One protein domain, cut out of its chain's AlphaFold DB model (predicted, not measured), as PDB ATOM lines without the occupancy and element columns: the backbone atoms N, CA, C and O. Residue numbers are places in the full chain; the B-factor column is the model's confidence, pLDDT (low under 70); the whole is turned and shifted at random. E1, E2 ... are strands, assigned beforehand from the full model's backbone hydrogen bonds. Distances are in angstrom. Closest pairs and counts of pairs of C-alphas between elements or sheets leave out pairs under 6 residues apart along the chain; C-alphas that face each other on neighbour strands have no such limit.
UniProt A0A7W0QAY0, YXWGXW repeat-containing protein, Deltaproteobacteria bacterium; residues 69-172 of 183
ATOM      1  N   VAL A  69       5.294 -29.841  19.482       76.62
ATOM      2  CA  VAL A  69       6.247 -30.398  20.435       76.62
ATOM      3  C   VAL A  69       6.118 -31.913  20.417       76.62
ATOM      4  O   VAL A  69       5.026 -32.455  20.552       76.62
ATOM      5  N   PHE A  70       7.236 -32.610  20.243       72.75
ATOM      6  CA  PHE A  70       7.253 -34.063  20.342       72.75
ATOM      7  C   PHE A  70       7.283 -34.473  21.814       72.75
ATOM      8  O   PHE A  70       8.175 -34.055  22.548       72.75
ATOM      9  N   VAL A  71       6.320 -35.281  22.239       77.38
ATOM     10  CA  VAL A  71       6.274 -35.946  23.540       77.38
ATOM     11  C   VAL A  71       6.945 -37.301  23.405       77.38
ATOM     12  O   VAL A  71       6.585 -38.098  22.537       77.38
ATOM     13  N   ASN A  72       7.917 -37.567  24.269       67.88
ATOM     14  CA  ASN A  72       8.723 -38.774  24.174       67.88
ATOM     15  C   ASN A  72       7.911 -40.049  24.354       67.88
ATOM     16  O   ASN A  72       7.005 -40.121  25.183       67.88
ATOM     17  N   GLY A  73       8.317 -41.078  23.613       69.31
ATOM     18  CA  GLY A  73       7.898 -42.437  23.903       69.31
ATOM     19  C   GLY A  73       8.483 -42.925  25.226       69.31
ATOM     20  O   GLY A  73       9.436 -42.350  25.761       69.31
ATOM     21  N   ARG A  74       7.910 -44.003  25.752       68.81
ATOM     22  CA  ARG A  74       8.311 -44.600  27.029       68.81
ATOM     23  C   ARG A  74       8.085 -46.103  27.011       68.81
ATOM     24  O   ARG A  74       7.236 -46.597  26.277       68.81
ATOM     25  N   HIS A  75       8.783 -46.823  27.879       68.50
ATOM     26  CA  HIS A  75       8.432 -48.211  28.156       68.50
ATOM     27  C   HIS A  75       7.239 -48.267  29.110       68.50
ATOM     28  O   HIS A  75       7.216 -47.584  30.132       68.50
ATOM     29  N   VAL A  76       6.260 -49.093  28.767       76.25
ATOM     30  CA  VAL A  76       5.074 -49.367  29.577       76.25
ATOM     31  C   VAL A  76       4.998 -50.865  29.848       76.25
ATOM     32  O   VAL A  76       5.318 -51.676  28.982       76.25
ATOM     33  N   MET A  77       4.597 -51.238  31.061       76.12
ATOM     34  CA  MET A  77       4.365 -52.637  31.408       76.12
ATOM     35  C   MET A  77       2.997 -53.060  30.862       76.12
ATOM     36  O   MET A  77       1.973 -52.520  31.277       76.12
ATOM     37  N   MET A  78       2.974 -54.017  29.937       74.50
ATOM     38  CA  MET A  78       1.759 -54.584  29.349       74.50
ATOM     39  C   MET A  78       1.841 -56.108  29.403       74.50
ATOM     40  O   MET A  78       2.798 -56.694  28.911       74.50
ATOM     41  N   ASN A  79       0.841 -56.758  30.004       84.06
ATOM     42  CA  ASN A  79       0.754 -58.223  30.091       84.06
ATOM     43  C   ASN A  79       2.019 -58.898  30.668       84.06
ATOM     44  O   ASN A  79       2.414 -59.972  30.228       84.06
ATOM     45  N   GLY A  80       2.676 -58.255  31.640       81.12
ATOM     46  CA  GLY A  80       3.911 -58.760  32.252       81.12
ATOM     47  C   GLY A  80       5.178 -58.560  31.412       81.12
ATOM     48  O   GLY A  80       6.228 -59.082  31.776       81.12
ATOM     49  N   GLN A  81       5.104 -57.808  30.311       75.19
ATOM     50  CA  GLN A  81       6.241 -57.492  29.450       75.19
ATOM     51  C   GLN A  81       6.419 -55.979  29.303       75.19
ATOM     52  O   GLN A  81       5.454 -55.215  29.242       75.19
ATOM     53  N   TRP A  82       7.671 -55.536  29.218       70.62
ATOM     54  CA  TRP A  82       7.987 -54.156  28.866       70.62
ATOM     55  C   TRP A  82       7.794 -53.949  27.366       70.62
ATOM     56  O   TRP A  82       8.452 -54.595  26.555       70.62
ATOM     57  N   VAL A  83       6.915 -53.019  27.001       72.88
ATOM     58  CA  VAL A  83       6.629 -52.653  25.611       72.88
ATOM     59  C   VAL A  83       6.980 -51.186  25.397       72.88
ATOM     60  O   VAL A  83       6.680 -50.338  26.238       72.88
ATOM     61  N   TRP A  84       7.617 -50.867  24.271       68.19
ATOM     62  CA  TRP A  84       7.854 -49.484  23.872       68.19
ATOM     63  C   TRP A  84       6.560 -48.843  23.359       68.19
ATOM     64  O   TRP A  84       6.015 -49.240  22.330       68.19
ATOM     65  N   GLN A  85       6.080 -47.823  24.062       70.44
ATOM     66  CA  GLN A  85       5.041 -46.922  23.585       70.44
ATOM     67  C   GLN A  85       5.706 -45.780  22.815       70.44
ATOM     68  O   GLN A  85       6.481 -45.012  23.386       70.44
ATOM     69  N   ALA A  86       5.397 -45.663  21.523       65.94
ATOM     70  CA  ALA A  86       5.925 -44.598  20.679       65.94
ATOM     71  C   ALA A  86       5.513 -43.203  21.184       65.94
ATOM     72  O   ALA A  86       4.438 -43.023  21.758       65.94
ATOM     73  N   GLY A  87       6.384 -42.219  20.952       73.06
ATOM     74  CA  GLY A  87       6.090 -40.819  21.247       73.06
ATOM     75  C   GLY A  87       5.062 -40.226  20.284       73.06
ATOM     76  O   GLY A  87       4.809 -40.775  19.211       73.06
ATOM     77  N   THR A  88       4.492 -39.086  20.659       73.44
ATOM     78  CA  THR A  88       3.447 -38.401  19.886       73.44
ATOM     79  C   THR A  88       3.797 -36.939  19.647       73.44
ATOM     80  O   THR A  88       4.536 -36.328  20.414       73.44
ATOM     81  N   TRP A  89       3.264 -36.361  18.576       76.44
ATOM     82  CA  TRP A  89       3.349 -34.927  18.332       76.44
ATOM     83  C   TRP A  89       2.149 -34.226  18.950       76.44
ATOM     84  O   TRP A  89       1.012 -34.465  18.551       76.44
ATOM     85  N   GLU A  90       2.420 -33.309  19.866       82.12
ATOM     86  CA  GLU A  90       1.430 -32.419  20.456       82.12
ATOM     87  C   GLU A  90       1.541 -31.028  19.842       82.12
ATOM     88  O   GLU A  90       2.619 -30.590  19.438       82.12
ATOM     89  N   VAL A  91       0.424 -30.310  19.770       81.38
ATOM     90  CA  VAL A  91       0.419 -28.919  19.296       81.38
ATOM     91  C   VAL A  91       1.164 -28.040  20.305       81.38
ATOM     92  O   VAL A  91       0.933 -28.129  21.514       81.38
ATOM     93  N   GLU A  92       2.063 -27.186  19.812       82.12
ATOM     94  CA  GLU A  92       2.767 -26.211  20.639       82.12
ATOM     95  C   GLU A  92       1.786 -25.187  21.215       82.12
ATOM     96  O   GLU A  92       0.882 -24.693  20.541       82.12
ATOM     97  N   ARG A  93       1.985 -24.849  22.487       85.56
ATOM     98  CA  ARG A  93       1.181 -23.863  23.206       85.56
ATOM     99  C   ARG A  93       2.046 -22.623  23.452       85.56
ATOM    100  O   ARG A  93       3.010 -22.743  24.207       85.56
ATOM    101  N   PRO A  94       1.727 -21.451  22.868       80.25
ATOM    102  CA  PRO A  94       2.596 -20.268  22.921       80.25
ATOM    103  C   PRO A  94       3.030 -19.853  24.335       80.25
ATOM    104  O   PRO A  94       4.195 -19.541  24.547       80.25
ATOM    105  N   GLU A  95       2.132 -19.956  25.318       84.50
ATOM    106  CA  GLU A  95       2.375 -19.556  26.715       84.50
ATOM    107  C   GLU A  95       2.887 -20.689  27.616       84.50
ATOM    108  O   GLU A  95       3.062 -20.511  28.823       84.50
ATOM    109  N   TYR A  96       3.132 -21.873  27.054       85.44
ATOM    110  CA  TYR A  96       3.565 -23.035  27.818       85.44
ATOM    111  C   TYR A  96       4.832 -23.644  27.228       85.44
ATOM    112  O   TYR A  96       5.206 -23.430  26.073       85.44
ATOM    113  N   VAL A  97       5.501 -24.425  28.061       82.88
ATOM    114  CA  VAL A  97       6.540 -25.360  27.658       82.88
ATOM    115  C   VAL A  97       6.104 -26.755  28.075       82.88
ATOM    116  O   VAL A  97       5.559 -26.945  29.165       82.88
ATOM    117  N   TYR A  98       6.311 -27.737  27.202       80.19
ATOM    118  CA  TYR A  98       6.120 -29.128  27.582       80.19
ATOM    119  C   TYR A  98       7.375 -29.629  28.294       80.19
ATOM    120  O   TYR A  98       8.465 -29.669  27.717       80.19
ATOM    121  N   ILE A  99       7.212 -30.000  29.556       81.12
ATOM    122  CA  ILE A  99       8.221 -30.685  30.352       81.12
ATOM    123  C   ILE A  99       8.122 -32.163  30.004       81.12
ATOM    124  O   ILE A  99       7.078 -32.779  30.214       81.12
ATOM    125  N   GLN A 100       9.200 -32.725  29.458       75.56
ATOM    126  CA  GLN A 100       9.235 -34.141  29.105       75.56
ATOM    127  C   GLN A 100       9.073 -35.022  30.339       75.56
ATOM    128  O   GLN A 100       9.611 -34.717  31.406       75.56
ATOM    129  N   GLY A 101       8.377 -36.141  30.151       73.56
ATOM    130  CA  GLY A 101       8.386 -37.209  31.135       73.56
ATOM    131  C   GLY A 101       9.782 -37.806  31.269       73.56
ATOM    132  O   GLY A 101      10.612 -37.709  30.358       73.56
ATOM    133  N   TYR A 102      10.056 -38.386  32.428       71.19
ATOM    134  CA  TYR A 102      11.375 -38.902  32.743       71.19
ATOM    135  C   TYR A 102      11.328 -40.081  33.699       71.19
ATOM    136  O   TYR A 102      10.391 -40.248  34.474       71.19
ATOM    137  N   TRP A 103      12.385 -40.885  33.673       65.88
ATOM    138  CA  TRP A 103      12.584 -41.950  34.648       65.88
ATOM    139  C   TRP A 103      13.219 -41.396  35.922       65.88
ATOM    140  O   TRP A 103      14.274 -40.764  35.876       65.88
ATOM    141  N   ASN A 104      12.587 -41.659  37.063       66.25
ATOM    142  CA  ASN A 104      13.142 -41.471  38.395       66.25
ATOM    143  C   ASN A 104      13.358 -42.849  39.035       66.25
ATOM    144  O   ASN A 104      12.431 -43.448  39.588       66.25
ATOM    145  N   GLY A 105      14.568 -43.390  38.884       70.31
ATOM    146  CA  GLY A 105      14.837 -44.793  39.198       70.31
ATOM    147  C   GLY A 105      13.971 -45.708  38.327       70.31
ATOM    148  O   GLY A 105      14.028 -45.628  37.102       70.31
ATOM    149  N   SER A 106      13.143 -46.538  38.959       68.50
ATOM    150  CA  SER A 106      12.230 -47.468  38.272       68.50
ATOM    151  C   SER A 106      10.837 -46.892  38.001       68.50
ATOM    152  O   SER A 106       9.962 -47.616  37.528       68.50
ATOM    153  N   ILE A 107      10.593 -45.620  38.330       66.44
ATOM    154  CA  ILE A 107       9.282 -44.980  38.184       66.44
ATOM    155  C   ILE A 107       9.334 -43.996  37.019       66.44
ATOM    156  O   ILE A 107      10.212 -43.137  36.961       66.44
ATOM    157  N   TRP A 108       8.372 -44.099  36.106       71.88
ATOM    158  CA  TRP A 108       8.152 -43.084  35.083       71.88
ATOM    159  C   TRP A 108       7.335 -41.929  35.665       71.88
ATOM    160  O   TRP A 108       6.251 -42.135  36.210       71.88
ATOM    161  N   VAL A 109       7.856 -40.714  35.534       78.06
ATOM    162  CA  VAL A 109       7.153 -39.467  35.830       78.06
ATOM    163  C   VAL A 109       6.630 -38.907  34.516       78.06
ATOM    164  O   VAL A 109       7.400 -38.688  33.580       78.06
ATOM    165  N   ASP A 110       5.322 -38.676  34.443       79.50
ATOM    166  CA  ASP A 110       4.688 -38.154  33.240       79.50
ATOM    167  C   ASP A 110       5.121 -36.728  32.913       79.50
ATOM    168  O   ASP A 110       5.336 -35.885  33.786       79.50
ATOM    169  N   GLY A 111       5.228 -36.461  31.612       83.31
ATOM    170  CA  GLY A 111       5.452 -35.115  31.120       83.31
ATOM    171  C   GLY A 111       4.207 -34.255  31.293       83.31
ATOM    172  O   GLY A 111       3.078 -34.747  31.321       83.31
ATOM    173  N   SER A 112       4.404 -32.949  31.399       88.00
ATOM    174  CA  SER A 112       3.314 -32.008  31.645       88.00
ATOM    175  C   SER A 112       3.563 -30.666  30.978       88.00
ATOM    176  O   SER A 112       4.698 -30.251  30.746       88.00
ATOM    177  N   TRP A 113       2.481 -29.957  30.670       86.50
ATOM    178  CA  TRP A 113       2.563 -28.565  30.251       86.50
ATOM    179  C   TRP A 113       2.779 -27.674  31.471       86.50
ATOM    180  O   TRP A 113       2.015 -27.731  32.432       86.50
ATOM    181  N   SER A 114       3.791 -26.815  31.410       88.00
ATOM    182  CA  SER A 114       4.073 -25.813  32.433       88.00
ATOM    183  C   SER A 114       4.009 -24.422  31.823       88.00
ATOM    184  O   SER A 114       4.461 -24.223  30.695       88.00
ATOM    185  N   ALA A 115       3.418 -23.468  32.542       87.62
ATOM    186  CA  ALA A 115       3.373 -22.083  32.092       87.62
ATOM    187  C   ALA A 115       4.799 -21.540  31.937       87.62
ATOM    188  O   ALA A 115       5.682 -21.827  32.756       87.62
ATOM    189  N   ARG A 116       5.023 -20.747  30.888       84.00
ATOM    190  CA  ARG A 116       6.277 -20.016  30.721       84.00
ATOM    191  C   ARG A 116       6.458 -19.048  31.883       84.00
ATOM    192  O   ARG A 116       5.505 -18.453  32.381       84.00
ATOM    193  N   ARG A 117       7.700 -18.919  32.335       84.06
ATOM    194  CA  ARG A 117       8.078 -18.052  33.448       84.06
ATOM    195  C   ARG A 117       8.807 -16.837  32.875       84.06
ATOM    196  O   ARG A 117       9.862 -17.031  32.277       84.06
ATOM    197  N   PRO A 118       8.280 -15.608  33.018       82.88
ATOM    198  CA  PRO A 118       8.978 -14.416  32.545       82.88
ATOM    199  C   PRO A 118      10.374 -14.315  33.171       82.88
ATOM    200  O   PRO A 118      10.507 -14.447  34.387       82.88
ATOM    201  N   GLY A 119      11.406 -14.098  32.352       83.56
ATOM    202  CA  GLY A 119      12.796 -14.035  32.815       83.56
ATOM    203  C   GLY A 119      13.448 -15.397  33.079       83.56
ATOM    204  O   GLY A 119      14.529 -15.435  33.668       83.56
ATOM    205  N   TYR A 120      12.811 -16.505  32.687       84.69
ATOM    206  CA  TYR A 120      13.377 -17.847  32.789       84.69
ATOM    207  C   TYR A 120      13.154 -18.653  31.511       84.69
ATOM    208  O   TYR A 120      12.080 -18.650  30.904       84.69
ATOM    209  N   THR A 121      14.138 -19.485  31.204       83.06
ATOM    210  CA  THR A 121      14.113 -20.419  30.092       83.06
ATOM    211  C   THR A 121      14.209 -21.846  30.616       83.06
ATOM    212  O   THR A 121      15.074 -22.175  31.427       83.06
ATOM    213  N   TYR A 122      13.311 -22.717  30.155       79.31
ATOM    214  CA  TYR A 122      13.379 -24.137  30.483       79.31
ATOM    215  C   TYR A 122      14.423 -24.831  29.606       79.31
ATOM    216  O   TYR A 122      14.264 -24.932  28.385       79.31
ATOM    217  N   THR A 123      15.479 -25.342  30.230       76.69
ATOM    218  CA  THR A 123      16.460 -26.192  29.570       76.69
ATOM    219  C   THR A 123      15.933 -27.620  29.567       76.69
ATOM    220  O   THR A 123      15.820 -28.270  30.601       76.69
ATOM    221  N   GLY A 124      15.520 -28.098  28.388       70.44
ATOM    222  CA  GLY A 124      14.955 -29.440  28.229       70.44
ATOM    223  C   GLY A 124      15.887 -30.539  28.749       70.44
ATOM    224  O   GLY A 124      17.103 -30.469  28.557       70.44
ATOM    225  N   GLY A 125      15.305 -31.557  29.388       66.50
ATOM    226  CA  GLY A 125      16.045 -32.737  29.827       66.50
ATOM    227  C   GLY A 125      16.703 -33.466  28.657       66.50
ATOM    228  O   GLY A 125      16.264 -33.357  27.508       66.50
ATOM    229  N   HIS A 126      17.781 -34.182  28.941       64.81
ATOM    230  CA  HIS A 126      18.556 -34.892  27.930       64.81
ATOM    231  C   HIS A 126      19.162 -36.166  28.503       64.81
ATOM    232  O   HIS A 126      19.404 -36.278  29.702       64.81
ATOM    233  N   TRP A 127      19.441 -37.123  27.623       58.09
ATOM    234  CA  TRP A 127      20.277 -38.262  27.969       58.09
ATOM    235  C   TRP A 127      21.740 -37.822  28.008       58.09
ATOM    236  O   TRP A 127      22.238 -37.195  27.073       58.09
ATOM    237  N   ASP A 128      22.405 -38.154  29.102       59.09
ATOM    238  CA  ASP A 128      23.826 -37.948  29.329       59.09
ATOM    239  C   ASP A 128      24.515 -39.311  29.442       59.09
ATOM    240  O   ASP A 128      23.978 -40.256  30.033       59.09
ATOM    241  N   ARG A 129      25.705 -39.434  28.854       55.03
ATOM    242  CA  ARG A 129      26.472 -40.681  28.880       55.03
ATOM    243  C   ARG A 129      27.487 -40.612  30.012       55.03
ATOM    244  O   ARG A 129      28.475 -39.888  29.929       55.03
ATOM    245  N   ARG A 130      27.273 -41.414  31.057       56.50
ATOM    246  CA  ARG A 130      28.179 -41.535  32.205       56.50
ATOM    247  C   ARG A 130      28.870 -42.892  32.172       56.50
ATOM    248  O   ARG A 130      28.340 -43.894  32.645       56.50
ATOM    249  N   GLY A 131      30.059 -42.919  31.571       71.00
ATOM    250  CA  GLY A 131      30.818 -44.152  31.362       71.00
ATOM    251  C   GLY A 131      30.097 -45.112  30.409       71.00
ATOM    252  O   GLY A 131      29.874 -44.783  29.239       71.00
ATOM    253  N   SER A 132      29.741 -46.300  30.907       60.19
ATOM    254  CA  SER A 132      28.968 -47.319  30.178       60.19
ATOM    255  C   SER A 132      27.449 -47.152  30.293       60.19
ATOM    256  O   SER A 132      26.719 -47.888  29.633       60.19
ATOM    257  N   THR A 133      26.964 -46.199  31.093       46.38
ATOM    258  CA  THR A 133      25.535 -46.036  31.376       46.38
ATOM    259  C   THR A 133      24.992 -44.756  30.751       46.38
ATOM    260  O   THR A 133      25.625 -43.701  30.807       46.38
ATOM    261  N   HIS A 134      23.787 -44.834  30.192       54.69
ATOM    262  CA  HIS A 134      23.005 -43.665  29.805       54.69
ATOM    263  C   HIS A 134      22.088 -43.273  30.959       54.69
ATOM    264  O   HIS A 134      21.323 -44.096  31.460       54.69
ATOM    265  N   VAL A 135      22.170 -42.020  31.389       56.41
ATOM    266  CA  VAL A 135      21.322 -41.464  32.445       56.41
ATOM    267  C   VAL A 135      20.539 -40.286  31.911       56.41
ATOM    268  O   VAL A 135      21.070 -39.434  31.203       56.41
ATOM    269  N   TRP A 136      19.260 -40.228  32.254       59.69
ATOM    270  CA  TRP A 136      18.450 -39.068  31.942       59.69
ATOM    271  C   TRP A 136      18.746 -37.959  32.949       59.69
ATOM    272  O   TRP A 136      18.606 -38.144  34.157       59.69
ATOM    273  N   VAL A 137      19.133 -36.795  32.445       64.19
ATOM    274  CA  VAL A 137      19.236 -35.562  33.217       64.19
ATOM    275  C   VAL A 137      17.935 -34.795  33.019       64.19
ATOM    276  O   VAL A 137      17.600 -34.397  31.901       64.19
ATOM    277  N   SER A 138      17.192 -34.597  34.107       64.38
ATOM    278  CA  SER A 138      15.967 -33.799  34.097       64.38
ATOM    279  C   SER A 138      16.259 -32.367  33.659       64.38
ATOM    280  O   SER A 138      17.277 -31.791  34.042       64.38
ATOM    281  N   GLY A 139      15.345 -31.782  32.892       74.75
ATOM    282  CA  GLY A 139      15.445 -30.373  32.536       74.75
ATOM    283  C   GLY A 139      15.191 -29.455  33.729       74.75
ATOM    284  O   GLY A 139      14.580 -29.867  34.718       74.75
ATOM    285  N   ALA A 140      15.628 -28.205  33.624       78.69
ATOM    286  CA  ALA A 140      15.523 -27.224  34.696       78.69
ATOM    287  C   ALA A 140      15.043 -25.871  34.169       78.69
ATOM    288  O   ALA A 140      15.199 -25.542  32.999       78.69
ATOM    289  N   TRP A 141      14.453 -25.069  35.050       79.94
ATOM    290  CA  TRP A 141      14.257 -23.649  34.774       79.94
ATOM    291  C   TRP A 141      15.549 -22.911  35.106       79.94
ATOM    292  O   TRP A 141      15.989 -22.927  36.254       79.94
ATOM    293  N   GLU A 142      16.136 -22.257  34.116       83.50
ATOM    294  CA  GLU A 142      17.296 -21.385  34.284       83.50
ATOM    295  C   GLU A 142      16.857 -19.932  34.111       83.50
ATOM    296  O   GLU A 142      15.981 -19.647  33.297       83.50
ATOM    297  N   ALA A 143      17.437 -19.010  34.881       82.50
ATOM    298  CA  ALA A 143      17.217 -17.584  34.657       82.50
ATOM    299  C   ALA A 143      17.735 -17.193  33.266       82.50
ATOM    300  O   ALA A 143      18.769 -17.703  32.816       82.50
ATOM    301  N   ASP A 144      17.018 -16.297  32.594       80.31
ATOM    302  CA  ASP A 144      17.402 -15.823  31.270       80.31
ATOM    303  C   ASP A 144      18.788 -15.178  31.314       80.31
ATOM    304  O   ASP A 144      19.096 -14.343  32.169       80.31
ATOM    305  N   ARG A 145      19.637 -15.568  30.363       76.38
ATOM    306  CA  ARG A 145      20.967 -14.982  30.194       76.38
ATOM    307  C   ARG A 145      20.849 -13.793  29.247       76.38
ATOM    308  O   ARG A 145      20.332 -13.935  28.140       76.38
ATOM    309  N   ASN A 146      21.322 -12.619  29.668       68.44
ATOM    310  CA  ASN A 146      21.209 -11.377  28.884       68.44
ATOM    311  C   ASN A 146      21.837 -11.479  27.481       68.44
ATOM    312  O   ASN A 146      21.408 -10.793  26.553       68.44
ATOM    313  N   ASP A 147      22.838 -12.337  27.321       68.25
ATOM    314  CA  ASP A 147      23.648 -12.525  26.121       68.25
ATOM    315  C   ASP A 147      23.236 -13.734  25.263       68.25
ATOM    316  O   ASP A 147      23.687 -13.844  24.119       68.25
ATOM    317  N   GLY A 148      22.341 -14.600  25.751       67.88
ATOM    318  CA  GLY A 148      22.063 -15.902  25.143       67.88
ATOM    319  C   GLY A 148      20.590 -16.186  24.845       67.88
ATOM    320  O   GLY A 148      19.678 -15.655  25.472       67.88
ATOM    321  N   VAL A 149      20.352 -17.071  23.879       69.25
ATOM    322  CA  VAL A 149      19.074 -17.762  23.671       69.25
ATOM    323  C   VAL A 149      19.346 -19.254  23.812       69.25
ATOM    324  O   VAL A 149      20.277 -19.769  23.196       69.25
ATOM    325  N   TYR A 150      18.558 -19.960  24.621       67.81
ATOM    326  CA  TYR A 150      18.669 -21.412  24.684       67.81
ATOM    327  C   TYR A 150      18.076 -22.024  23.420       67.81
ATOM    328  O   TYR A 150      16.882 -21.890  23.137       67.81
ATOM    329  N   VAL A 151      18.910 -22.724  22.666       67.88
ATOM    330  CA  VAL A 151      18.471 -23.573  21.568       67.88
ATOM    331  C   VAL A 151      18.298 -24.972  22.128       67.88
ATOM    332  O   VAL A 151      19.239 -25.574  22.648       67.88
ATOM    333  N   ARG A 152      17.069 -25.491  22.045       60.91
ATOM    334  CA  ARG A 152      16.771 -26.853  22.495       60.91
ATOM    335  C   ARG A 152      17.644 -27.861  21.753       60.91
ATOM    336  O   ARG A 152      17.948 -27.683  20.574       60.91
ATOM    337  N   GLY A 153      18.014 -28.935  22.446       60.78
ATOM    338  CA  GLY A 153      18.759 -30.016  21.821       60.78
ATOM    339  C   GLY A 153      17.953 -30.625  20.686       60.78
ATOM    340  O   GLY A 153      16.746 -30.826  20.822       60.78
ATOM    341  N   ARG A 154      18.618 -30.896  19.568       58.72
ATOM    342  CA  ARG A 154      17.999 -31.448  18.365       58.72
ATOM    343  C   ARG A 154      18.872 -32.546  17.793       58.72
ATOM    344  O   ARG A 154      20.097 -32.473  17.846       58.72
ATOM    345  N   TRP A 155      18.247 -33.552  17.211       52.81
ATOM    346  CA  TRP A 155      18.964 -34.515  16.389       52.81
ATOM    347  C   TRP A 155      19.179 -33.923  14.999       52.81
ATOM    348  O   TRP A 155      18.274 -33.319  14.428       52.81
ATOM    349  N   THR A 156      20.384 -34.067  14.461       52.19
ATOM    350  CA  THR A 156      20.719 -33.674  13.092       52.19
ATOM    351  C   THR A 156      21.153 -34.899  12.302       52.19
ATOM    352  O   THR A 156      21.917 -35.725  12.804       52.19
ATOM    353  N   ASN A 157      20.688 -35.002  11.058       47.28
ATOM    354  CA  ASN A 157      21.185 -35.978  10.095       47.28
ATOM    355  C   ASN A 157      22.393 -35.370   9.380       47.28
ATOM    356  O   ASN A 157      22.237 -34.638   8.406       47.28
ATOM    357  N   GLU A 158      23.596 -35.640   9.880       52.94
ATOM    358  CA  GLU A 158      24.841 -35.199   9.243       52.94
ATOM    359  C   GLU A 158      25.537 -36.400   8.608       52.94
ATOM    360  O   GLU A 158      25.877 -37.365   9.290       52.94
ATOM    361  N   GLY A 159      25.707 -36.369   7.283       51.16
ATOM    362  CA  GLY A 159      26.434 -37.414   6.552       51.16
ATOM    363  C   GLY A 159      25.822 -38.816   6.663       51.16
ATOM    364  O   GLY A 159      26.556 -39.797   6.680       51.16
ATOM    365  N   GLY A 160      24.495 -38.923   6.794       50.19
ATOM    366  CA  GLY A 160      23.798 -40.207   6.967       50.19
ATOM    367  C   GLY A 160      23.857 -40.777   8.388       50.19
ATOM    368  O   GLY A 160      23.321 -41.855   8.636       50.19
ATOM    369  N   ARG A 161      24.461 -40.053   9.339       43.69
ATOM    370  CA  ARG A 161      24.505 -40.419  10.754       43.69
ATOM    371  C   ARG A 161      23.628 -39.478  11.575       43.69
ATOM    372  O   ARG A 161      23.801 -38.258  11.559       43.69
ATOM    373  N   ARG A 162      22.718 -40.064  12.353       46.34
ATOM    374  CA  ARG A 162      21.953 -39.343  13.376       46.34
ATOM    375  C   ARG A 162      22.900 -38.920  14.494       46.34
ATOM    376  O   ARG A 162      23.484 -39.767  15.166       46.34
ATOM    377  N   THR A 163      23.052 -37.616  14.694       50.75
ATOM    378  CA  THR A 163      23.871 -37.057  15.776       50.75
ATOM    379  C   THR A 163      23.012 -36.157  16.650       50.75
ATOM    380  O   THR A 163      22.344 -35.254  16.148       50.75
ATOM    381  N   TYR A 164      23.011 -36.398  17.960       52.09
ATOM    382  CA  TYR A 164      22.333 -35.519  18.905       52.09
ATOM    383  C   TYR A 164      23.183 -34.280  19.147       52.09
ATOM    384  O   TYR A 164      24.291 -34.364  19.676       52.09
ATOM    385  N   ARG A 165      22.649 -33.114  18.796       59.62
ATOM    386  CA  ARG A 165      23.174 -31.840  19.265       59.62
ATOM    387  C   ARG A 165      22.473 -31.514  20.571       59.62
ATOM    388  O   ARG A 165      21.276 -31.229  20.585       59.62
ATOM    389  N   ARG A 166      23.223 -31.577  21.670       59.69
ATOM    390  CA  ARG A 166      22.747 -31.154  22.990       59.69
ATOM    391  C   ARG A 166      22.235 -29.717  22.923       59.69
ATOM    392  O   ARG A 166      22.790 -28.892  22.201       59.69
ATOM    393  N   GLY A 167      21.185 -29.436  23.692       66.31
ATOM    394  CA  GLY A 167      20.694 -28.073  23.842       66.31
ATOM    395  C   GLY A 167      21.774 -27.184  24.431       66.31
ATOM    396  O   GLY A 167      22.484 -27.586  25.356       66.31
ATOM    397  N   THR A 168      21.927 -25.999  23.865       68.75
ATOM    398  CA  THR A 168      22.985 -25.077  24.252       68.75
ATOM    399  C   THR A 168      22.457 -23.661  24.279       68.75
ATOM    400  O   THR A 168      21.548 -23.290  23.539       68.75
ATOM    401  N   TRP A 169      23.060 -22.857  25.139       71.25
ATOM    402  CA  TRP A 169      22.947 -21.417  25.039       71.25
ATOM    403  C   TRP A 169      23.750 -20.961  23.819       71.25
ATOM    404  O   TRP A 169      24.930 -21.288  23.693       71.25
ATOM    405  N   GLU A 170      23.098 -20.249  22.908       75.25
ATOM    406  CA  GLU A 170      23.736 -19.591  21.772       75.25
ATOM    407  C   GLU A 170      23.717 -18.081  21.997       75.25
ATOM    408  O   GLU A 170      22.688 -17.517  22.372       75.25
ATOM    409  N   ASN A 171      24.845 -17.408  21.751       74.88
ATOM    410  CA  ASN A 171      24.912 -15.954  21.868       74.88
ATOM    411  C   ASN A 171      23.962 -15.294  20.867       74.88
ATOM    412  O   ASN A 171      23.978 -15.611  19.674       74.88
ATOM    413  N   ARG A 172      23.189 -14.307  21.330       60.78
ATOM    414  CA  ARG A 172      22.201 -13.582  20.513       60.78
ATOM    415  C   ARG A 172      22.825 -12.933  19.264       60.78
ATOM    416  O   ARG A 172      22.146 -12.786  18.253       60.78
TER     417      ARG A 172
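This is residues 69 to 172 of the 183 residues of the protein "YXWGXW repeat-containing protein" of Deltaproteobacteria bacterium (UniProt A0A7W0QAY0). Four long, kinked two-stranded hairpins follow one another along the printed part, E1 to E4, E5 to E8, E9 to E12 and E13 to E16. Their base pairs, E1 with E4, E5 with E8, E9 with E12 and E13 with E16, stand side by side in an open arc with E1, E5, E9 and E13 on its inner side, while the tips E2 with E3, E6 with E7, E10 with E11 and E14 with E15 splay away from the bases. Residues 157 to 162, in the last tip, stick out. The 104 printed residues have no named helix and 16 named strands in chain order E1 to E16, an all-strand domain of eight antiparallel sheets of two strands each. The whole is only just loose, close to compact, with a radius of gyration of the C-alphas of 15.6 A and spans of 50 by 36 by 26 A.

E1, residues 69 to 71, begins with C-alpha 69 at (6.247, -30.398, 20.435). E2, residues 74 to 78, is 12.2 A long and E3, residues 81 to 85, is 12.1 A; E4 is residues 88 to 91. E5 is residues 96 to 99, E6 residues 102 to 104, E7 residues 107 to 109 and E8 residues 112 to 115. E9 is residues 120 to 123; E10, residues 126 to 130, is 12.5 A long; E11, residues 133 to 137, is 12.4 A, with C-alpha 133 at (25.535, -46.036, 31.376); E12 is residues 140 to 143. E13 is residues 148 to 151; E14, residues 154 to 158, is 12.0 A long and E15, residues 161 to 165, is 12.2 A. E16, residues 168 to 171, ends with C-alpha 171 at (24.912, -15.954, 21.868).

E1 and E4 are antiparallel at 145 degrees, with N 69 and O 90 at 2.8 A, within hydrogen-bond range. E1 runs on into E2 across a break of 2 residues, at 35 degrees. E2 and E3 form a hairpin, with N 76 and O 83 at 2.8 A, and E3 runs on into E4 at 36 degrees. The closest C-alphas of E1 and E5 are those of Val 69 and Tyr 98, 7.3 A apart. E5 and E8 are antiparallel at 144 degrees, with N 97 and O 114 at 2.8 A; E5 runs on into E6 at 48 degrees. E6 and E7 form a hairpin, with N 104 and O 107 at 2.8 A. E2 and E7 are only just apart, closest 8.2 A. The closest C-alphas of E5 and E9 are those of Val 97 and Tyr 122, 7.5 A apart. E9 and E12 are antiparallel at 145 degrees, with N 121 and O 142 at 2.8 A. E10 and E11 form a hairpin, with N 128 and O 135 at 2.8 A. The closest C-alphas of E6 and E11 are those of Trp 103 and Trp 136, 7.1 A apart. Those of E9 and E13 are Thr 121 and Tyr 150, 7.1 A apart. E13 and E16 are antiparallel at 141 degrees, with N 149 and O 170 at 2.8 A; E13 runs on into E14 at 71 degrees. E14 and E15 form a hairpin, with N 156 and O 163 at 2.8 A. E1 and E13 are apart, as are E4 and E16.

The two C-alphas farthest apart are those of Asn 79 and Asp 147, 51.3 A. The printed part has no cut, and the links between its strands are tight. Residues 157 to 162 stand free. The mean pLDDT of the printed part is 70.5; 47 residues are under 70, among them residues 132 to 138 and 146 to 168, and E15 has a mean of 50.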